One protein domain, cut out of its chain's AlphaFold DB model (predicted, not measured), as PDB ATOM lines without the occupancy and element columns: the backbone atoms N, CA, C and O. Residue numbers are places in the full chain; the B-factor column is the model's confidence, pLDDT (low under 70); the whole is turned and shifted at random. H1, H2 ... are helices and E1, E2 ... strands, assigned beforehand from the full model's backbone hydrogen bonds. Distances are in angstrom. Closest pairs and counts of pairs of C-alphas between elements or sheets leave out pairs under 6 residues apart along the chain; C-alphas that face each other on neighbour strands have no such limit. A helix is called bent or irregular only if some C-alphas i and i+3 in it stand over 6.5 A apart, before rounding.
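AT A GLANCE: This is residues 150 to 314 of the 331 residues of an uncharacterized protein of Methanomassiliicoccales archaeon PtaU1.Bin030 (UniProt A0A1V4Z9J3). A small sheet of three strands, E1, E3 and E2, forms the core, with H1 lying along its inner strand E3 on one face. The long helix H4 stands across one end of the domain beyond H3, while H2 and H5 sit among loops at the other end, and H6 at the E2 edge leads out to H7. The printed part has 165 residues, with three named strands and seven named helices in the order E1 H1 E2 H2 E3 H3 H4 H5 H6 H7. The sheet runs E1, E3, E2, all antiparallel; the class is mixed, helices and strands, with under half of the residues in named elements. The whole is compact, with a radius of gyration of the C-alphas of 16.5 A and spans of 44 by 31 by 29 A.

IN THESE COORDINATES: E1, residues 162 to 167, begins with C-alpha 162 at (109.308, 272.175, 354.883) and is 15.7 A long. E3 holds residues 213 to 218, 16.7 A, and E2 residues 189 to 193, 10.9 A. H1, residues 174 to 184, measures 15.1 A. H2 is residues 197 to 200 and H3 residues 219 to 222. H4, residues 230 to 246, is the longest helix, 24.3 A, from C-alpha 230 at (120.627, 277.028, 340.687). H5, residues 272 to 275, is irregular, with C-alphas 272 and 275 7.4 A apart. H6 is residues 290 to 296, 10.1 A. H7, residues 304 to 313, 14.7 A, is only just irregular, with C-alphas 309 and 312 6.7 A apart, and ends with C-alpha 313 at (92.181, 254.917, 371.816).

HOW THE PARTS SIT: E3 is antiparallel to E1, with N 165 and O 215 2.8 A apart, and to E2, with N 216 and O 191 2.8 A apart, both within hydrogen-bond range. E1, H1 and E2 make a split strand-helix-strand unit, two strands running the same way with E3 between them, and its crossover is right-handed. H1 is on the sheet, in two layers, helix over one face, at a height of 9.6 A, over E3 and along the strands, at 6 degrees to E3 on the local plane; the closest C-alphas of H1 and E3, Pro 175 and Val 215, are 6.2 A apart. H3 is on the same face as H1, over none of the strands, and touches H4, which does so with residues 236 to 240 alone; the closest C-alphas are Cys 220 and Leu 240, 6.5 A. H2 only grazes the sheet with residues 199 to 200 and only just touches H5, with 3 pairs of C-alphas within 8 A, the closest being Pro 197 and Glu 274, 6.3 A. H6 only grazes the sheet; its closest C-alpha pair to E2 is Tyr 290 and Ile 192, 6.2 A. H6 and H7 are close but not clearly touching, the closest C-alphas being His 292 and Leu 307, 6.7 A, at a steep tilt of 69 degrees, only just short of about perpendicular, opposite ways. Every O i to N i+4 pair is within hydrogen-bond range in H1, H4 and H6, and 3 of 6 in H7; H2, H3 and H5 are too short for one.

THE WHOLE: The C-alphas of Gly 248 and Thr 277, the two farthest apart, are 49.4 A apart. The printed part has no cut. The long links are H2 to E3, H4 to H5 with 25 residues, and H5 to H6. The mean pLDDT of the printed part is 90.6, and residues 151 to 159 are under 70.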
ATOM      1  N   ARG A 150     106.733 277.470 351.114       70.50
ATOM      2  CA  ARG A 150     105.912 278.577 351.639       70.50
ATOM      3  C   ARG A 150     106.019 278.702 353.158       70.50
ATOM      4  O   ARG A 150     106.089 277.701 353.866       70.50
ATOM      5  N   THR A 151     105.892 279.922 353.680       63.84
ATOM      6  CA  THR A 151     105.852 280.191 355.131       63.84
ATOM      7  C   THR A 151     104.749 279.401 355.840       63.84
ATOM      8  O   THR A 151     104.966 278.893 356.934       63.84
ATOM      9  N   SER A 152     103.593 279.200 355.199       56.12
ATOM     10  CA  SER A 152     102.497 278.371 355.728       56.12
ATOM     11  C   SER A 152     102.833 276.875 355.830       56.12
ATOM     12  O   SER A 152     102.088 276.120 356.453       56.12
ATOM     13  N   HIS A 153     103.938 276.427 355.224       56.78
ATOM     14  CA  HIS A 153     104.455 275.067 355.374       56.78
ATOM     15  C   HIS A 153     105.348 274.920 356.613       56.78
ATOM     16  O   HIS A 153     105.631 273.787 357.003       56.78
ATOM     17  N   ARG A 154     105.768 276.025 357.251       57.72
ATOM     18  CA  ARG A 154     106.566 275.990 358.484       57.72
ATOM     19  C   ARG A 154     105.776 275.283 359.582       57.72
ATOM     20  O   ARG A 154     104.583 275.522 359.778       57.72
ATOM     21  N   ASN A 155     106.444 274.395 360.309       53.59
ATOM     22  CA  ASN A 155     105.856 273.789 361.493       53.59
ATOM     23  C   ASN A 155     105.545 274.908 362.504       53.59
ATOM     24  O   ASN A 155     106.433 275.692 362.829       53.59
ATOM     25  N   ARG A 156     104.304 274.957 363.017       40.97
ATOM     26  CA  ARG A 156     103.790 275.949 363.991       40.97
ATOM     27  C   ARG A 156     104.663 276.143 365.241       40.97
ATOM     28  O   ARG A 156     104.395 277.061 366.002       40.97
ATOM     29  N   SER A 157     105.649 275.280 365.479       48.28
ATOM     30  CA  SER A 157     106.450 275.279 366.704       48.28
ATOM     31  C   SER A 157     107.943 275.559 366.544       48.28
ATOM     32  O   SER A 157     108.553 275.896 367.547       48.28
ATOM     33  N   THR A 158     108.561 275.491 365.360       50.38
ATOM     34  CA  THR A 158     110.007 275.779 365.244       50.38
ATOM     35  C   THR A 158     110.435 276.033 363.805       50.38
ATOM     36  O   THR A 158     109.868 275.447 362.886       50.38
ATOM     37  N   ASN A 159     111.501 276.824 363.679       63.53
ATOM     38  CA  ASN A 159     112.325 277.220 362.526       63.53
ATOM     39  C   ASN A 159     112.821 276.082 361.610       63.53
ATOM     40  O   ASN A 159     113.994 276.025 361.278       63.53
ATOM     41  N   THR A 160     111.962 275.143 361.231       73.69
ATOM     42  CA  THR A 160     112.284 274.053 360.314       73.69
ATOM     43  C   THR A 160     111.474 274.246 359.052       73.69
ATOM     44  O   THR A 160     110.237 274.205 359.067       73.69
ATOM     45  N   THR A 161     112.187 274.473 357.956       82.56
ATOM     46  CA  THR A 161     111.564 274.692 356.656       82.56
ATOM     47  C   THR A 161     111.116 273.363 356.064       82.56
ATOM     48  O   THR A 161     111.847 272.373 356.086       82.56
ATOM     49  N   ILE A 162     109.894 273.340 355.538       88.44
ATOM     50  CA  ILE A 162     109.308 272.175 354.883       88.44
ATOM     51  C   ILE A 162     109.206 272.444 353.388       88.44
ATOM     52  O   ILE A 162     108.613 273.435 352.962       88.44
ATOM     53  N   ILE A 163     109.724 271.501 352.614       91.44
ATOM     54  CA  ILE A 163     109.510 271.386 351.181       91.44
ATOM     55  C   ILE A 163     108.277 270.515 350.979       91.44
ATOM     56  O   ILE A 163     108.217 269.378 351.450       91.44
ATOM     57  N   SER A 164     107.274 271.060 350.303       92.88
ATOM     58  CA  SER A 164     106.022 270.375 350.003       92.88
ATOM     59  C   SER A 164     105.935 270.090 348.510       92.88
ATOM     60  O   SER A 164     106.014 271.012 347.698       92.88
ATOM     61  N   PHE A 165     105.728 268.824 348.161       94.75
ATOM     62  CA  PHE A 165     105.433 268.366 346.808       94.75
ATOM     63  C   PHE A 165     103.931 268.146 346.677       94.75
ATOM     64  O   PHE A 165     103.373 267.282 347.354       94.75
ATOM     65  N   GLU A 166     103.270 268.940 345.840       93.25
ATOM     66  CA  GLU A 166     101.832 268.808 345.599       93.25
ATOM     67  C   GLU A 166     101.557 267.805 344.478       93.25
ATOM     68  O   GLU A 166     102.184 267.864 343.419       93.25
ATOM     69  N   ILE A 167     100.600 266.905 344.705       96.00
ATOM     70  CA  ILE A 167     100.121 265.910 343.742       96.00
ATOM     71  C   ILE A 167      98.593 266.017 343.640       96.00
ATOM     72  O   ILE A 167      97.906 266.283 344.628       96.00
ATOM     73  N   PHE A 168      98.057 265.822 342.436       95.00
ATOM     74  CA  PHE A 168      96.615 265.852 342.176       95.00
ATOM     75  C   PHE A 168      95.874 264.743 342.940       95.00
ATOM     76  O   PHE A 168      96.416 263.657 343.129       95.00
ATOM     77  N   GLY A 169      94.652 265.029 343.400       94.50
ATOM     78  CA  GLY A 169      93.901 264.161 344.318       94.50
ATOM     79  C   GLY A 169      93.570 262.785 343.743       94.50
ATOM     80  O   GLY A 169      93.541 261.801 344.475       94.50
ATOM     81  N   GLU A 170      93.417 262.718 342.424       94.69
ATOM     82  CA  GLU A 170      93.137 261.516 341.646       94.69
ATOM     83  C   GLU A 170      94.306 260.514 341.688       94.69
ATOM     84  O   GLU A 170      94.095 259.302 341.618       94.69
ATOM     85  N   ASN A 171      95.546 260.990 341.868       97.56
ATOM     86  CA  ASN A 171      96.728 260.134 341.893       97.56
ATOM     87  C   ASN A 171      97.090 259.691 343.316       97.56
ATOM     88  O   ASN A 171      97.931 260.290 343.986       97.56
ATOM     89  N   TRP A 172      96.487 258.595 343.766       97.12
ATOM     90  CA  TRP A 172      96.770 258.006 345.081       97.12
ATOM     91  C   TRP A 172      98.064 257.185 345.143       97.12
ATOM     92  O   TRP A 172      98.540 256.879 346.236       97.12
ATOM     93  N   LYS A 173      98.651 256.830 343.994       97.44
ATOM     94  CA  LYS A 173      99.857 255.989 343.925       97.44
ATOM     95  C   LYS A 173     101.124 256.815 344.113       97.44
ATOM     96  O   LYS A 173     101.951 256.500 344.969       97.44
ATOM     97  N   LEU A 174     101.228 257.920 343.378       98.25
ATOM     98  CA  LEU A 174     102.431 258.747 343.335       98.25
ATOM     99  C   LEU A 174     102.908 259.250 344.713       98.25
ATOM    100  O   LEU A 174     104.113 259.195 344.951       98.25
ATOM    101  N   PRO A 175     102.050 259.682 345.666       98.31
ATOM    102  CA  PRO A 175     102.520 260.093 346.991       98.31
ATOM    103  C   PRO A 175     103.205 258.958 347.768       98.31
ATOM    104  O   PRO A 175     104.196 259.197 348.462       98.31
ATOM    105  N   LEU A 176     102.696 257.724 347.649       97.81
ATOM    106  CA  LEU A 176     103.281 256.550 348.298       97.81
ATOM    107  C   LEU A 176     104.618 256.178 347.653       97.81
ATOM    108  O   LEU A 176     105.606 255.990 348.358       97.81
ATOM    109  N   GLU A 177     104.650 256.111 346.327       98.50
ATOM    110  CA  GLU A 177     105.842 255.743 345.558       98.50
ATOM    111  C   GLU A 177     106.961 256.784 345.725       98.50
ATOM    112  O   GLU A 177     108.129 256.431 345.902       98.50
ATOM    113  N   LEU A 178     106.610 258.073 345.773       98.56
ATOM    114  CA  LEU A 178     107.536 259.160 346.090       98.56
ATOM    115  C   LEU A 178     108.104 259.007 347.507       98.56
ATOM    116  O   LEU A 178     109.312 259.120 347.707       98.56
ATOM    117  N   CYS A 179     107.251 258.705 348.490       98.25
ATOM    118  CA  CYS A 179     107.677 258.468 349.869       98.25
ATOM    119  C   CYS A 179     108.629 257.269 349.987       98.25
ATOM    120  O   CYS A 179     109.658 257.372 350.652       98.25
ATOM    121  N   GLN A 180     108.329 256.158 349.313       98.06
ATOM    122  CA  GLN A 180     109.193 254.973 349.277       98.06
ATOM    123  C   GLN A 180     110.538 255.269 348.605       98.06
ATOM    124  O   GLN A 180     111.580 254.846 349.099       98.06
ATOM    125  N   THR A 181     110.530 256.050 347.525       98.38
ATOM    126  CA  THR A 181     111.757 256.464 346.836       98.38
ATOM    127  C   THR A 181     112.638 257.310 347.749       98.38
ATOM    128  O   THR A 181     113.811 256.992 347.935       98.38
ATOM    129  N   LEU A 182     112.068 258.340 348.381       98.50
ATOM    130  CA  LEU A 182     112.770 259.183 349.353       98.50
ATOM    131  C   LEU A 182     113.317 258.354 350.521       98.50
ATOM    132  O   LEU A 182     114.477 258.512 350.895       98.50
ATOM    133  N   HIS A 183     112.519 257.418 351.042       97.62
ATOM    134  CA  HIS A 183     112.937 256.503 352.104       97.62
ATOM    135  C   HIS A 183     114.141 255.651 351.683       97.62
ATOM    136  O   HIS A 183     115.126 255.608 352.419       97.62
ATOM    137  N   SER A 184     114.126 255.082 350.470       97.62
ATOM    138  CA  SER A 184     115.250 254.298 349.927       97.62
ATOM    139  C   SER A 184     116.536 255.114 349.760       97.62
ATOM    140  O   SER A 184     117.629 254.581 349.909       97.62
ATOM    141  N   LEU A 185     116.408 256.426 349.531       98.12
ATOM    142  CA  LEU A 185     117.523 257.374 349.451       98.12
ATOM    143  C   LEU A 185     117.967 257.900 350.828       98.12
ATOM    144  O   LEU A 185     118.808 258.797 350.911       98.12
ATOM    145  N   GLY A 186     117.390 257.383 351.914       97.62
ATOM    146  CA  GLY A 186     117.679 257.823 353.274       97.62
ATOM    147  C   GLY A 186     117.167 259.231 353.583       97.62
ATOM    148  O   GLY A 186     117.769 259.921 354.406       97.62
ATOM    149  N   VAL A 187     116.093 259.676 352.922       98.00
ATOM    150  CA  VAL A 187     115.442 260.980 353.125       98.00
ATOM    151  C   VAL A 187     114.094 260.782 353.835       98.00
ATOM    152  O   VAL A 187     113.142 260.277 353.234       98.00
ATOM    153  N   PRO A 188     113.975 261.169 355.117       96.94
ATOM    154  CA  PRO A 188     112.721 261.072 355.857       96.94
ATOM    155  C   PRO A 188     111.615 261.974 355.300       96.94
ATOM    156  O   PRO A 188     111.773 263.187 355.185       96.94
ATOM    157  N   VAL A 189     110.441 261.391 355.048       96.12
ATOM    158  CA  VAL A 189     109.206 262.156 354.823       96.12
ATOM    159  C   VAL A 189     108.618 262.564 356.173       96.12
ATOM    160  O   VAL A 189     108.269 261.721 357.005       96.12
ATOM    161  N   ASP A 190     108.484 263.872 356.390       93.12
ATOM    162  CA  ASP A 190     107.943 264.433 357.626       93.12
ATOM    163  C   ASP A 190     106.425 264.233 357.721       93.12
ATOM    164  O   ASP A 190     105.913 263.889 358.785       93.12
ATOM    165  N   GLN A 191     105.697 264.375 356.615       93.81
ATOM    166  CA  GLN A 191     104.251 264.162 356.580       93.81
ATOM    167  C   GLN A 191     103.784 263.853 355.156       93.81
ATOM    168  O   GLN A 191     104.295 264.424 354.196       93.81
ATOM    169  N   ILE A 192     102.757 263.013 355.021       96.69
ATOM    170  CA  ILE A 192     101.927 262.990 353.812       96.69
ATOM    171  C   ILE A 192     100.560 263.551 354.185       96.69
ATOM    172  O   ILE A 192      99.883 263.012 355.055       96.69
ATOM    173  N   LEU A 193     100.157 264.656 353.570       95.75
ATOM    174  CA  LEU A 193      98.804 265.181 353.688       95.75
ATOM    175  C   LEU A 193      97.974 264.578 352.556       95.75
ATOM    176  O   LEU A 193      97.996 265.088 351.440       95.75
ATOM    177  N   TRP A 194      97.314 263.457 352.830       97.75
ATOM    178  CA  TRP A 194      96.504 262.746 351.840       97.75
ATOM    179  C   TRP A 194      95.269 263.550 351.426       97.75
ATOM    180  O   TRP A 194      94.731 264.315 352.224       97.75
ATOM    181  N   HIS A 195      94.798 263.344 350.199       97.12
ATOM    182  CA  HIS A 195      93.520 263.815 349.662       97.12
ATOM    183  C   HIS A 195      92.355 263.100 350.362       97.12
ATOM    184  O   HIS A 195      91.680 262.267 349.779       97.12
ATOM    185  N   HIS A 196      92.175 263.368 351.652       97.25
ATOM    186  CA  HIS A 196      91.189 262.706 352.499       97.25
ATOM    187  C   HIS A 196      90.570 263.717 353.476       97.25
ATOM    188  O   HIS A 196      91.310 264.565 353.998       97.25
ATOM    189  N   PRO A 197      89.267 263.629 353.799       95.44
ATOM    190  CA  PRO A 197      88.616 264.552 354.728       95.44
ATOM    191  C   PRO A 197      89.312 264.658 356.090       95.44
ATOM    192  O   PRO A 197      89.638 265.765 356.518       95.44
ATOM    193  N   ASN A 198      89.708 263.543 356.721       94.12
ATOM    194  CA  ASN A 198      90.425 263.599 358.014       94.12
ATOM    195  C   ASN A 198      91.799 264.306 357.971       94.12
ATOM    196  O   ASN A 198      92.402 264.581 359.020       94.12
ATOM    197  N   MET A 199      92.324 264.601 356.779       93.62
ATOM    198  CA  MET A 199      93.553 265.373 356.596       93.62
ATOM    199  C   MET A 199      93.282 266.867 356.382       93.62
ATOM    200  O   MET A 199      94.065 267.682 356.870       93.62
ATOM    201  N   HIS A 200      92.183 267.237 355.712       91.75
ATOM    202  CA  HIS A 200      91.947 268.611 355.236       91.75
ATOM    203  C   HIS A 200      90.761 269.348 355.876       91.75
ATOM    204  O   HIS A 200      90.753 270.578 355.816       91.75
ATOM    205  N   ALA A 201      89.800 268.638 356.474       85.62
ATOM    206  CA  ALA A 201      88.556 269.212 357.008       85.62
ATOM    207  C   ALA A 201      88.660 269.723 358.461       85.62
ATOM    208  O   ALA A 201      87.770 270.403 358.965       85.62
ATOM    209  N   GLY A 202      89.775 269.445 359.149       82.00
ATOM    210  CA  GLY A 202      89.997 269.922 360.516       82.00
ATOM    211  C   GLY A 202      88.958 269.373 361.500       82.00
ATOM    212  O   GLY A 202      88.893 268.161 361.703       82.00
ATOM    213  N   SER A 203      88.202 270.272 362.134       83.56
ATOM    214  CA  SER A 203      87.139 269.961 363.100       83.56
ATOM    215  C   SER A 203      85.724 270.020 362.513       83.56
ATOM    216  O   SER A 203      84.779 269.719 363.233       83.56
ATOM    217  N   SER A 204      85.559 270.405 361.244       89.19
ATOM    218  CA  SER A 204      84.237 270.569 360.632       89.19
ATOM    219  C   SER A 204      83.823 269.312 359.849       89.19
ATOM    220  O   SER A 204      84.591 268.880 358.983       89.19
ATOM    221  N   PRO A 205      82.621 268.752 360.102       90.31
ATOM    222  CA  PRO A 205      82.084 267.612 359.353       90.31
ATOM    223  C   PRO A 205      81.785 267.880 357.870       90.31
ATOM    224  O   PRO A 205      81.632 266.918 357.123       90.31
ATOM    225  N   HIS A 206      81.707 269.157 357.466       92.00
ATOM    226  CA  HIS A 206      81.265 269.606 356.133       92.00
ATOM    227  C   HIS A 206      82.327 270.442 355.398       92.00
ATOM    228  O   HIS A 206      82.065 271.067 354.369       92.00
ATOM    229  N   ALA A 207      83.538 270.560 355.954       91.75
ATOM    230  CA  ALA A 207      84.559 271.416 355.366       91.75
ATOM    231  C   ALA A 207      85.133 270.822 354.076       91.75
ATOM    232  O   ALA A 207      85.598 269.684 354.035       91.75
ATOM    233  N   TYR A 208      85.243 271.662 353.042       93.50
ATOM    234  CA  TYR A 208      85.860 271.273 351.777       93.50
ATOM    235  C   TYR A 208      87.262 270.670 351.971       93.50
ATOM    236  O   TYR A 208      88.193 271.320 352.472       93.50
ATOM    237  N   TRP A 209      87.433 269.434 351.500       93.25
ATOM    238  CA  TRP A 209      88.642 268.643 351.728       93.25
ATOM    239  C   TRP A 209      89.413 268.263 350.461       93.25
ATOM    240  O   TRP A 209      90.567 267.838 350.563       93.25
ATOM    241  N   LYS A 210      88.840 268.450 349.265       94.25
ATOM    242  CA  LYS A 210      89.432 268.030 347.983       94.25
ATOM    243  C   LYS A 210      90.586 268.950 347.533       94.25
ATOM    244  O   LYS A 210      90.514 269.643 346.523       94.25
ATOM    245  N   LYS A 211      91.689 268.969 348.290       92.12
ATOM    246  CA  LYS A 211      92.845 269.888 348.130       92.12
ATOM    247  C   LYS A 211      94.121 269.210 347.592       92.12
ATOM    248  O   LYS A 211      95.222 269.725 347.788       92.12
ATOM    249  N   GLY A 212      93.981 268.044 346.959       95.38
ATOM    250  CA  GLY A 212      95.098 267.187 346.525       95.38
ATOM    251  C   GLY A 212      95.896 266.524 347.661       95.38
ATOM    252  O   GLY A 212      95.547 266.628 348.842       95.38
ATOM    253  N   HIS A 213      96.972 265.832 347.281       97.25
ATOM    254  CA  HIS A 213      97.951 265.231 348.190       97.25
ATOM    255  C   HIS A 213      99.171 266.143 348.352       97.25
ATOM    256  O   HIS A 213      99.548 266.854 347.419       97.25
ATOM    257  N   LYS A 214      99.835 266.095 349.512       95.88
ATOM    258  CA  LYS A 214     101.119 266.783 349.735       95.88
ATOM    259  C   LYS A 214     102.129 265.872 350.414       95.88
ATOM    260  O   LYS A 214     101.887 265.441 351.538       95.88
ATOM    261  N   VAL A 215     103.270 265.623 349.781       97.50
ATOM    262  CA  VAL A 215     104.410 264.941 350.416       97.50
ATOM    263  C   VAL A 215     105.360 266.003 350.949       97.50
ATOM    264  O   VAL A 215     105.821 266.856 350.197       97.50
ATOM    265  N   ARG A 216     105.620 265.983 352.256       95.50
ATOM    266  CA  ARG A 216     106.391 267.011 352.960       95.50
ATOM    267  C   ARG A 216     107.697 266.448 353.489       95.50
ATOM    268  O   ARG A 216     107.698 265.450 354.206       95.50
ATOM    269  N   VAL A 217     108.790 267.124 353.169       95.19
ATOM    270  CA  VAL A 217     110.159 266.772 353.563       95.19
ATOM    271  C   VAL A 217     110.794 267.996 354.210       95.19
ATOM    272  O   VAL A 217     110.513 269.122 353.808       95.19
ATOM    273  N   ARG A 218     111.635 267.810 355.227       93.25
ATOM    274  CA  ARG A 218     112.374 268.935 355.816       93.25
ATOM    275  C   ARG A 218     113.460 269.395 354.853       93.25
ATOM    276  O   ARG A 218     114.078 268.570 354.185       93.25
ATOM    277  N   ALA A 219     113.720 270.695 354.803       91.88
ATOM    278  CA  ALA A 219     114.733 271.274 353.924       91.88
ATOM    279  C   ALA A 219     116.112 270.620 354.125       91.88
ATOM    280  O   ALA A 219     116.765 270.236 353.156       91.88
ATOM    281  N   CYS A 220     116.515 270.407 355.381       93.06
ATOM    282  CA  CYS A 220     117.784 269.765 355.734       93.06
ATOM    283  C   CYS A 220     117.871 268.297 355.290       93.06
ATOM    284  O   CYS A 220     118.924 267.861 354.829       93.06
ATOM    285  N   ASP A 221     116.771 267.544 355.357       96.44
ATOM    286  CA  ASP A 221     116.715 266.170 354.852       96.44
ATOM    287  C   ASP A 221     116.788 266.143 353.316       96.44
ATOM    288  O   ASP A 221     117.510 265.331 352.732       96.44
ATOM    289  N   PHE A 222     116.079 267.059 352.649       96.69
ATOM    290  CA  PHE A 222     116.055 267.151 351.190       96.69
ATOM    291  C   PHE A 222     117.385 267.614 350.583       96.69
ATOM    292  O   PHE A 222     117.687 267.254 349.446       96.69
ATOM    293  N   ALA A 223     118.219 268.340 351.332       95.56
ATOM    294  CA  ALA A 223     119.548 268.774 350.890       95.56
ATOM    295  C   ALA A 223     120.460 267.614 350.430       95.56
ATOM    296  O   ALA A 223     121.397 267.832 349.669       95.56
ATOM    297  N   ARG A 224     120.158 266.368 350.830       95.88
ATOM    298  CA  ARG A 224     120.824 265.137 350.353       95.88
ATOM    299  C   ARG A 224     120.568 264.817 348.874       95.88
ATOM    300  O   ARG A 224     121.329 264.055 348.274       95.88
ATOM    301  N   ILE A 225     119.467 265.331 348.327       97.12
ATOM    302  CA  ILE A 225     119.065 265.209 346.920       97.12
ATOM    303  C   ILE A 225     119.338 266.532 346.207       97.12
ATOM    304  O   ILE A 225     120.056 266.549 345.212       97.12
ATOM    305  N   ASN A 226     118.841 267.629 346.790       94.06
ATOM    306  CA  ASN A 226     118.997 268.997 346.307       94.06
ATOM    307  C   ASN A 226     118.305 269.274 344.951       94.06
ATOM    308  O   ASN A 226     117.811 268.374 344.267       94.06
ATOM    309  N   TYR A 227     118.236 270.552 344.592       92.06
ATOM    310  CA  TYR A 227     117.699 271.053 343.329       92.06
ATOM    311  C   TYR A 227     118.776 271.090 342.239       92.06
ATOM    312  O   TYR A 227     119.960 271.356 342.503       92.06
ATOM    313  N   THR A 228     118.367 270.862 340.992       91.44
ATOM    314  CA  THR A 228     119.243 271.052 339.829       91.44
ATOM    315  C   THR A 228     119.222 272.507 339.380       91.44
ATOM    316  O   THR A 228     120.267 273.024 338.980       91.44
ATOM    317  N   LEU A 229     118.088 273.201 339.502       86.75
ATOM    318  CA  LEU A 229     118.033 274.628 339.200       86.75
ATOM    319  C   LEU A 229     118.784 275.440 340.259       86.75
ATOM    320  O   LEU A 229     118.503 275.347 341.458       86.75
ATOM    321  N   ASP A 230     119.739 276.256 339.808       83.88
ATOM    322  CA  ASP A 230     120.627 277.028 340.687       83.88
ATOM    323  C   ASP A 230     119.856 277.960 341.625       83.88
ATOM    324  O   ASP A 230     120.121 278.038 342.822       83.88
ATOM    325  N   CYS A 231     118.806 278.578 341.099       79.94
ATOM    326  CA  CYS A 231     117.934 279.481 341.828       79.94
ATOM    327  C   CYS A 231     117.271 278.833 343.053       79.94
ATOM    328  O   CYS A 231     117.235 279.418 344.138       79.94
ATOM    329  N   LYS A 232     116.792 277.595 342.895       84.06
ATOM    330  CA  LYS A 232     116.181 276.805 343.967       84.06
ATOM    331  C   LYS A 232     117.234 276.241 344.912       84.06
ATOM    332  O   LYS A 232     117.011 276.205 346.118       84.06
ATOM    333  N   ARG A 233     118.409 275.862 344.400       87.44
ATOM    334  CA  ARG A 233     119.541 275.435 345.233       87.44
ATOM    335  C   ARG A 233     119.989 276.542 346.185       87.44
ATOM    336  O   ARG A 233     120.022 276.316 347.389       87.44
ATOM    337  N   ARG A 234     120.234 277.748 345.668       84.50
ATOM    338  CA  ARG A 234     120.613 278.919 346.473       84.50
ATOM    339  C   ARG A 234     119.544 279.281 347.496       84.50
ATOM    340  O   ARG A 234     119.861 279.564 348.645       84.50
ATOM    341  N   GLY A 235     118.269 279.227 347.103       82.31
ATOM    342  CA  GLY A 235     117.172 279.428 348.048       82.31
ATOM    343  C   GLY A 235     117.153 278.365 349.155       82.31
ATOM    344  O   GLY A 235     116.849 278.677 350.302       82.31
ATOM    345  N   LEU A 236     117.476 277.103 348.838       87.19
ATOM    346  CA  LEU A 236     117.544 276.034 349.832       87.19
ATOM    347  C   LEU A 236     118.694 276.284 350.808       87.19
ATOM    348  O   LEU A 236     118.496 276.159 352.009       87.19
ATOM    349  N   GLU A 237     119.867 276.667 350.308       88.81
ATOM    350  CA  GLU A 237     121.033 277.018 351.126       88.81
ATOM    351  C   GLU A 237     120.710 278.148 352.110       88.81
ATOM    352  O   GLU A 237     120.935 277.989 353.309       88.81
ATOM    353  N   GLN A 238     120.064 279.219 351.638       85.38
ATOM    354  CA  GLN A 238     119.606 280.322 352.490       85.38
ATOM    355  C   GLN A 238     118.666 279.841 353.604       85.38
ATOM    356  O   GLN A 238     118.862 280.174 354.771       85.38
ATOM    357  N   LEU A 239     117.686 278.995 353.271       85.06
ATOM    358  CA  LEU A 239     116.762 278.424 354.255       85.06
ATOM    359  C   LEU A 239     117.473 277.558 355.309       85.06
ATOM    360  O   LEU A 239     117.043 277.519 356.462       85.06
ATOM    361  N   LEU A 240     118.532 276.840 354.924       88.69
ATOM    362  CA  LEU A 240     119.327 276.030 355.850       88.69
ATOM    363  C   LEU A 240     120.180 276.899 356.772       88.69
ATOM    364  O   LEU A 240     120.313 276.576 357.952       88.69
ATOM    365  N   ASP A 241     120.738 277.992 356.260       88.94
ATOM    366  CA  ASP A 241     121.518 278.933 357.062       88.94
ATOM    367  C   ASP A 241     120.633 279.692 358.057       88.94
ATOM    368  O   ASP A 241     120.982 279.789 359.235       88.94
ATOM    369  N   GLU A 242     119.437 280.118 357.642       85.75
ATOM    370  CA  GLU A 242     118.421 280.678 358.542       85.75
ATOM    371  C   GLU A 242     118.040 279.692 359.658       85.75
ATOM    372  O   GLU A 242     117.986 280.062 360.838       85.75
ATOM    373  N   GLU A 243     117.812 278.416 359.320       86.50
ATOM    374  CA  GLU A 243     117.521 277.375 360.312       86.50
ATOM    375  C   GLU A 243     118.696 277.186 361.283       86.50
ATOM    376  O   GLU A 243     118.473 277.152 362.496       86.50
ATOM    377  N   ARG A 244     119.942 277.132 360.789       89.69
ATOM    378  CA  ARG A 244     121.145 277.022 361.633       89.69
ATOM    379  C   ARG A 244     121.256 278.185 362.605       89.69
ATOM    380  O   ARG A 244     121.431 277.943 363.797       89.69
ATOM    381  N   ILE A 245     121.143 279.424 362.123       88.69
ATOM    382  CA  ILE A 245     121.234 280.629 362.958       88.69
ATOM    383  C   ILE A 245     120.174 280.566 364.057       88.69
ATOM    384  O   ILE A 245     120.486 280.683 365.242       88.69
ATOM    385  N   THR A 246     118.927 280.281 363.682       85.31
ATOM    386  CA  THR A 246     117.817 280.305 364.641       85.31
ATOM    387  C   THR A 246     117.824 279.117 365.613       85.31
ATOM    388  O   THR A 246     117.117 279.132 366.619       85.31
ATOM    389  N   ARG A 247     118.609 278.068 365.340       85.75
ATOM    390  CA  ARG A 247     118.756 276.877 366.194       85.75
ATOM    391  C   ARG A 247     120.137 276.758 366.849       85.75
ATOM    392  O   ARG A 247     120.500 275.667 367.293       85.75
ATOM    393  N   GLY A 248     120.919 277.839 366.890       88.12
ATOM    394  CA  GLY A 248     122.227 277.851 367.554       88.12
ATOM    395  C   GLY A 248     123.263 276.929 366.899       88.12
ATOM    396  O   GLY A 248     124.013 276.252 367.592       88.12
ATOM    397  N   GLY A 249     123.274 276.859 365.566       88.31
ATOM    398  CA  GLY A 249     124.247 276.100 364.772       88.31
ATOM    399  C   GLY A 249     123.827 274.676 364.390       88.31
ATOM    400  O   GLY A 249     124.631 273.945 363.815       88.31
ATOM    401  N   THR A 250     122.587 274.259 364.667       88.62
ATOM    402  CA  THR A 250     122.104 272.889 364.391       88.62
ATOM    403  C   THR A 250     120.968 272.843 363.366       88.62
ATOM    404  O   THR A 250     120.223 273.803 363.205       88.62
ATOM    405  N   LEU A 251     120.807 271.704 362.682       89.94
ATOM    406  CA  LEU A 251     119.696 271.435 361.756       89.94
ATOM    407  C   LEU A 251     118.766 270.356 362.323       89.94
ATOM    408  O   LEU A 251     119.216 269.424 362.993       89.94
ATOM    409  N   ASN A 252     117.465 270.457 362.045       89.38
ATOM    410  CA  ASN A 252     116.455 269.541 362.573       89.38
ATOM    411  C   ASN A 252     116.154 268.365 361.626       89.38
ATOM    412  O   ASN A 252     115.092 268.320 361.000       89.38
ATOM    413  N   TYR A 253     117.056 267.390 361.537       92.62
ATOM    414  CA  TYR A 253     116.856 266.202 360.696       92.62
ATOM    415  C   TYR A 253     115.688 265.321 361.159       92.62
ATOM    416  O   TYR A 253     115.402 265.193 362.354       92.62
ATOM    417  N   GLY A 254     114.994 264.712 360.200       92.50
ATOM    418  CA  GLY A 254     113.927 263.754 360.450       92.50
ATOM    419  C   GLY A 254     114.436 262.354 360.807       92.50
ATOM    420  O   GLY A 254     115.626 262.048 360.770       92.50
ATOM    421  N   THR A 255     113.499 261.460 361.117       95.44
ATOM    422  CA  THR A 255     113.770 260.032 361.348       95.44
ATOM    423  C   THR A 255     112.944 259.201 360.377       95.44
ATOM    424  O   THR A 255     111.751 259.462 360.197       95.44
ATOM    425  N   LEU A 256     113.567 258.200 359.753       96.31
ATOM    426  CA  LEU A 256     112.885 257.278 358.845       96.31
ATOM    427  C   LEU A 256     111.828 256.441 359.583       96.31
ATOM    428  O   LEU A 256     112.001 256.049 360.739       96.31
ATOM    429  N   CYS A 257     110.743 256.114 358.884       93.56
ATOM    430  CA  CYS A 257     109.798 255.094 359.331       93.56
ATOM    431  C   CYS A 257     110.471 253.700 359.303       93.56
ATOM    432  O   CYS A 257     111.297 253.459 358.419       93.56
ATOM    433  N   PRO A 258     110.126 252.765 360.207       90.25
ATOM    434  CA  PRO A 258     109.149 252.893 361.291       90.25
ATOM    435  C   PRO A 258     109.738 253.458 362.599       90.25
ATOM    436  O   PRO A 258     109.009 253.589 363.575       90.25
ATOM    437  N   ASN A 259     111.030 253.800 362.631       91.31
ATOM    438  CA  ASN A 259     111.769 254.151 363.854       91.31
ATOM    439  C   ASN A 259     111.420 255.529 364.436       91.31
ATOM    440  O   ASN A 259     111.897 255.901 365.505       91.31
ATOM    441  N   ARG A 260     110.607 256.313 363.732       92.25
ATOM    442  CA  ARG A 260     110.153 257.627 364.175       92.25
ATOM    443  C   ARG A 260     109.138 257.517 365.317       92.25
ATOM    444  O   ARG A 260     108.264 256.658 365.313       92.25
ATOM    445  N   SER A 261     109.180 258.472 366.242       90.56
ATOM    446  CA  SER A 261     108.121 258.665 367.239       90.56
ATOM    447  C   SER A 261     106.904 259.369 366.633       90.56
ATOM    448  O   SER A 261     107.029 260.432 366.021       90.56
ATOM    449  N   TYR A 262     105.713 258.805 366.843       91.44
ATOM    450  CA  TYR A 262     104.450 259.346 366.335       91.44
ATOM    451  C   TYR A 262     103.532 259.783 367.472       91.44
ATOM    452  O   TYR A 262     103.468 259.144 368.524       91.44
ATOM    453  N   ARG A 263     102.769 260.849 367.223       90.94
ATOM    454  CA  ARG A 263     101.726 261.346 368.121       90.94
ATOM    455  C   ARG A 263     100.473 261.696 367.331       90.94
ATOM    456  O   ARG A 263     100.565 262.189 366.209       90.94
ATOM    457  N   VAL A 264      99.316 261.464 367.933       89.88
ATOM    458  CA  VAL A 264      98.030 261.907 367.390       89.88
ATOM    459  C   VAL A 264      97.735 263.290 367.968       89.88
ATOM    460  O   VAL A 264      97.722 263.462 369.185       89.88
ATOM    461  N   ASN A 265      97.529 264.282 367.102       83.06
ATOM    462  CA  ASN A 265      97.211 265.648 367.518       83.06
ATOM    463  C   ASN A 265      95.687 265.804 367.628       83.06
ATOM    464  O   ASN A 265      95.047 266.249 366.677       83.06
ATOM    465  N   GLY A 266      95.131 265.417 368.778       83.56
ATOM    466  CA  GLY A 266      93.691 265.490 369.044       83.56
ATOM    467  C   GLY A 266      92.859 264.467 368.263       83.56
ATOM    468  O   GLY A 266      93.356 263.777 367.371       83.56
ATOM    469  N   ARG A 267      91.577 264.349 368.621       85.88
ATOM    470  CA  ARG A 267      90.631 263.515 367.871       85.88
ATOM    471  C   ARG A 267      90.278 264.200 366.553       85.88
ATOM    472  O   ARG A 267      90.152 265.422 366.495       85.88
ATOM    473  N   LYS A 268      90.149 263.405 365.495       88.50
ATOM    474  CA  LYS A 268      89.682 263.877 364.192       88.50
ATOM    475  C   LYS A 268      88.157 263.888 364.199       88.50
ATOM    476  O   LYS A 268      87.546 262.970 364.738       88.50
ATOM    477  N   CYS A 269      87.566 264.934 363.632       89.56
ATOM    478  CA  CYS A 269      86.122 264.999 363.430       89.56
ATOM    479  C   CYS A 269      85.688 263.943 362.406       89.56
ATOM    480  O   CYS A 269      86.434 263.686 361.451       89.56
ATOM    481  N   SER A 270      84.520 263.338 362.633       91.06
ATOM    482  CA  SER A 270      83.827 262.532 361.630       91.06
ATOM    483  C   SER A 270      83.350 263.433 360.499       91.06
ATOM    484  O   SER A 270      82.599 264.375 360.740       91.06
ATOM    485  N   HIS A 271      83.771 263.144 359.276       94.38
ATOM    486  CA  HIS A 271      83.334 263.874 358.090       94.38
ATOM    487  C   HIS A 271      82.373 263.023 357.253       94.38
ATOM    488  O   HIS A 271      82.573 261.817 357.115       94.38
ATOM    489  N   GLU A 272      81.360 263.646 356.650       95.12
ATOM    490  CA  GLU A 272      80.322 262.945 355.873       95.12
ATOM    491  C   GLU A 272      80.895 262.150 354.683       95.12
ATOM    492  O   GLU A 272      80.536 260.998 354.448       95.12
ATOM    493  N   ASP A 273      81.889 262.725 354.002       95.94
ATOM    494  CA  ASP A 273      82.571 262.105 352.858       95.94
ATOM    495  C   ASP A 273      83.632 261.037 353.191       95.94
ATOM    496  O   ASP A 273      84.337 260.589 352.285       95.94
ATOM    497  N   GLU A 274      83.788 260.587 354.442       95.88
ATOM    498  CA  GLU A 274      84.773 259.533 354.776       95.88
ATOM    499  C   GLU A 274      84.564 258.237 353.980       95.88
ATOM    500  O   GLU A 274      85.515 257.497 353.743       95.88
ATOM    501  N   ASN A 275      83.337 257.970 353.528       96.81
ATOM    502  CA  ASN A 275      82.996 256.799 352.720       96.81
ATOM    503  C   ASN A 275      82.639 257.144 351.265       96.81
ATOM    504  O   ASN A 275      82.054 256.313 350.568       96.81
ATOM    505  N   SER A 276      82.985 258.349 350.800       96.00
ATOM    506  CA  SER A 276      82.670 258.807 349.445       96.00
ATOM    507  C   SER A 276      83.214 257.859 348.369       96.00
ATOM    508  O   SER A 276      84.298 257.278 348.487       96.00
ATOM    509  N   THR A 277      82.468 257.724 347.271       95.62
ATOM    510  CA  THR A 277      82.888 256.956 346.094       95.62
ATOM    511  C   THR A 277      84.080 257.579 345.371       95.62
ATOM    512  O   THR A 277      84.794 256.851 344.681       95.62
ATOM    513  N   ASP A 278      84.347 258.868 345.601       92.75
ATOM    514  CA  ASP A 278      85.530 259.581 345.107       92.75
ATOM    515  C   ASP A 278      86.834 259.090 345.759       92.75
ATOM    516  O   ASP A 278      87.932 259.334 345.252       92.75
ATOM    517  N   LEU A 279      86.728 258.392 346.894       96.81
ATOM    518  CA  LEU A 279      87.853 257.769 347.575       96.81
ATOM    519  C   LEU A 279      88.071 256.337 347.059       96.81
ATOM    520  O   LEU A 279      87.101 255.574 346.902       96.81
ATOM    521  N   PRO A 280      89.335 255.914 346.859       96.25
ATOM    522  CA  PRO A 280      89.650 254.514 346.621       96.25
ATOM    523  C   PRO A 280      89.099 253.622 347.743       96.25
ATOM    524  O   PRO A 280      89.166 254.015 348.909       96.25
ATOM    525  N   PRO A 281      88.608 252.405 347.438       97.12
ATOM    526  CA  PRO A 281      87.971 251.541 348.431       97.12
ATOM    527  C   PRO A 281      88.804 251.314 349.698       97.12
ATOM    528  O   PRO A 281      88.263 251.334 350.797       97.12
ATOM    529  N   GLN A 282      90.124 251.158 349.561       96.00
ATOM    530  CA  GLN A 282      91.021 250.897 350.688       96.00
ATOM    531  C   GLN A 282      91.206 252.085 351.647       96.00
ATOM    532  O   GLN A 282      91.700 251.892 352.751       96.00
ATOM    533  N   VAL A 283      90.832 253.304 351.247       96.31
ATOM    534  CA  VAL A 283      90.927 254.515 352.085       96.31
ATOM    535  C   VAL A 283      89.558 255.104 352.411       96.31
ATOM    536  O   VAL A 283      89.477 256.274 352.761       96.31
ATOM    537  N   ARG A 284      88.487 254.313 352.302       96.81
ATOM    538  CA  ARG A 284      87.175 254.688 352.836       96.81
ATOM    539  C   ARG A 284      87.130 254.389 354.333       96.81
ATOM    540  O   ARG A 284      87.541 253.310 354.762       96.81
ATOM    541  N   GLY A 285      86.647 255.345 355.112       94.50
ATOM    542  CA  GLY A 285      86.489 255.266 356.561       94.50
ATOM    543  C   GLY A 285      87.292 256.317 357.331       94.50
ATOM    544  O   GLY A 285      87.928 257.205 356.765       94.50
ATOM    545  N   HIS A 286      87.259 256.204 358.659       95.00
ATOM    546  CA  HIS A 286      87.851 257.192 359.556       95.00
ATOM    547  C   HIS A 286      89.351 256.962 359.799       95.00
ATOM    548  O   HIS A 286      89.782 255.898 360.257       95.00
ATOM    549  N   PHE A 287      90.167 258.002 359.597       95.44
ATOM    550  CA  PHE A 287      91.614 257.964 359.815       95.44
ATOM    551  C   PHE A 287      92.101 259.000 360.831       95.44
ATOM    552  O   PHE A 287      92.068 260.207 360.604       95.44
ATOM    553  N   ILE A 288      92.714 258.516 361.911       94.50
ATOM    554  CA  ILE A 288      93.223 259.363 363.000       94.50
ATOM    555  C   ILE A 288      94.574 260.040 362.700       94.50
ATOM    556  O   ILE A 288      94.960 261.006 363.358       94.50
ATOM    557  N   HIS A 289      95.336 259.524 361.730       95.31
ATOM    558  CA  HIS A 289      96.696 259.978 361.430       95.31
ATOM    559  C   HIS A 289      97.101 259.614 359.995       95.31
ATOM    560  O   HIS A 289      96.646 258.607 359.459       95.31
ATOM    561  N   TYR A 290      98.001 260.382 359.369       95.94
ATOM    562  CA  TYR A 290      98.387 260.139 357.971       95.94
ATOM    563  C   TYR A 290      99.034 258.768 357.746       95.94
ATOM    564  O   TYR A 290      98.859 258.162 356.692       95.94
ATOM    565  N   THR A 291      99.760 258.251 358.742       96.38
ATOM    566  CA  THR A 291     100.363 256.914 358.661       96.38
ATOM    567  C   THR A 291      99.328 255.796 358.681       96.38
ATOM    568  O   THR A 291      99.631 254.708 358.203       96.38
ATOM    569  N   HIS A 292      98.121 256.054 359.196       95.81
ATOM    570  CA  HIS A 292      97.012 255.107 359.138       95.81
ATOM    571  C   HIS A 292      96.570 254.907 357.680       95.81
ATOM    572  O   HIS A 292      96.458 253.770 357.229       95.81
ATOM    573  N   ILE A 293      96.480 255.999 356.907       97.44
ATOM    574  CA  ILE A 293      96.255 255.939 355.454       97.44
ATOM    575  C   ILE A 293      97.447 255.279 354.749       97.44
ATOM    576  O   ILE A 293      97.245 254.441 353.878       97.44
ATOM    577  N   CYS A 294      98.694 255.568 355.148       97.62
ATOM    578  CA  CYS A 294      99.855 254.874 354.573       97.62
ATOM    579  C   CYS A 294      99.761 253.347 354.743       97.62
ATOM    580  O   CYS A 294     100.110 252.620 353.817       97.62
ATOM    581  N   GLN A 295      99.302 252.859 355.903       96.75
ATOM    582  CA  GLN A 295      99.089 251.427 356.129       96.75
ATOM    583  C   GLN A 295      97.980 250.878 355.223       96.75
ATOM    584  O   GLN A 295      98.177 249.837 354.603       96.75
ATOM    585  N   ALA A 296      96.851 251.579 355.120       96.94
ATOM    586  CA  ALA A 296      95.733 251.179 354.267       96.94
ATOM    587  C   ALA A 296      96.103 251.149 352.771       96.94
ATOM    588  O   ALA A 296      95.654 250.285 352.025       96.94
ATOM    589  N   MET A 297      97.008 252.036 352.354       96.25
ATOM    590  CA  MET A 297      97.600 252.067 351.015       96.25
ATOM    591  C   MET A 297      98.708 251.017 350.798       96.25
ATOM    592  O   MET A 297      99.306 250.985 349.726       96.25
ATOM    593  N   GLY A 298      99.007 250.167 351.788       95.19
ATOM    594  CA  GLY A 298      99.974 249.071 351.656       95.19
ATOM    595  C   GLY A 298     101.442 249.465 351.849       95.19
ATOM    596  O   GLY A 298     102.333 248.776 351.360       95.19
ATOM    597  N   CYS A 299     101.738 250.564 352.549       96.12
ATOM    598  CA  CYS A 299     103.121 250.972 352.807       96.12
ATOM    599  C   CYS A 299     103.861 249.959 353.709       96.12
ATOM    600  O   CYS A 299     103.449 249.774 354.861       96.12
ATOM    601  N   PRO A 300     105.004 249.391 353.274       94.88
ATOM    602  CA  PRO A 300     105.756 248.408 354.060       94.88
ATOM    603  C   PRO A 300     106.452 249.020 355.284       94.88
ATOM    604  O   PRO A 300     106.804 248.311 356.222       94.88
ATOM    605  N   HIS A 301     106.638 250.343 355.299       95.69
ATOM    606  CA  HIS A 301     107.275 251.070 356.402       95.69
ATOM    607  C   HIS A 301     106.264 251.725 357.351       95.69
ATOM    608  O   HIS A 301     106.665 252.476 358.242       95.69
ATOM    609  N   ALA A 302     104.958 251.499 357.167       95.06
ATOM    610  CA  ALA A 302     103.961 252.047 358.076       95.06
ATOM    611  C   ALA A 302     104.183 251.513 359.509       95.06
ATOM    612  O   ALA A 302     104.485 250.333 359.693       95.06
ATOM    613  N   PRO A 303     104.020 252.346 360.553       95.19
ATOM    614  CA  PRO A 303     104.261 251.955 361.939       95.19
ATOM    615  C   PRO A 303     103.094 251.116 362.496       95.19
ATOM    616  O   PRO A 303     102.370 251.548 363.397       95.19
ATOM    617  N   SER A 304     102.887 249.908 361.963       93.62
ATOM    618  CA  SER A 304     101.714 249.067 362.250       93.62
ATOM    619  C   SER A 304     101.565 248.710 363.730       93.62
ATOM    620  O   SER A 304     100.453 248.660 364.247       93.62
ATOM    621  N   SER A 305     102.671 248.489 364.448       92.88
ATOM    622  CA  SER A 305     102.644 248.191 365.888       92.88
ATOM    623  C   SER A 305     102.172 249.382 366.730       92.88
ATOM    624  O   SER A 305     101.495 249.204 367.745       92.88
ATOM    625  N   TRP A 306     102.507 250.606 366.320       94.62
ATOM    626  CA  TRP A 306     101.989 251.825 366.935       94.62
ATOM    627  C   TRP A 306     100.513 252.019 366.575       94.62
ATOM    628  O   TRP A 306      99.700 252.181 367.478       94.62
ATOM    629  N   LEU A 307     100.144 251.886 365.296       94.38
ATOM    630  CA  LEU A 307      98.757 252.038 364.836       94.38
ATOM    631  C   LEU A 307      97.796 251.070 365.539       94.38
ATOM    632  O   LEU A 307      96.787 251.519 366.072       94.38
ATOM    633  N   ARG A 308      98.141 249.778 365.654       93.75
ATOM    634  CA  ARG A 308      97.309 248.780 366.359       93.75
ATOM    635  C   ARG A 308      97.015 249.143 367.818       93.75
ATOM    636  O   ARG A 308      95.939 248.835 368.313       93.75
ATOM    637  N   ARG A 309      97.960 249.787 368.510       94.00
ATOM    638  CA  ARG A 309      97.793 250.205 369.915       94.00
ATOM    639  C   ARG A 309      97.086 251.551 370.049       94.00
ATOM    640  O   ARG A 309      96.424 251.788 371.057       94.00
ATOM    641  N   THR A 310      97.269 252.433 369.068       92.62
ATOM    642  CA  THR A 310      96.810 253.821 369.123       92.62
ATOM    643  C   THR A 310      95.398 253.977 368.566       92.62
ATOM    644  O   THR A 310      94.590 254.607 369.232       92.62
ATOM    645  N   VAL A 311      95.063 253.389 367.410       91.19
ATOM    646  CA  VAL A 311      93.751 253.571 366.747       91.19
ATOM    647  C   VAL A 311      92.559 253.324 367.684       91.19
ATOM    648  O   VAL A 311      91.715 254.213 367.774       91.19
ATOM    649  N   PRO A 312      92.511 252.236 368.483       91.12
ATOM    650  CA  PRO A 312      91.383 251.994 369.391       91.12
ATOM    651  C   PRO A 312      91.186 253.065 370.476       91.12
ATOM    652  O   PRO A 312      90.114 253.163 371.059       91.12
ATOM    653  N   ARG A 313      92.216 253.870 370.776       88.19
ATOM    654  CA  ARG A 313      92.181 254.917 371.816       88.19
ATOM    655  C   ARG A 313      91.653 256.259 371.306       88.19
ATOM    656  O   ARG A 313      91.455 257.174 372.102       88.19
ATOM    657  N   TYR A 314      91.468 256.394 369.995       85.75
ATOM    658  CA  TYR A 314      91.036 257.628 369.348       85.75
ATOM    659  C   TYR A 314      89.787 257.353 368.504       85.75
ATOM    660  O   TYR A 314      89.888 257.317 367.277       85.75
TER     661      TYR A 314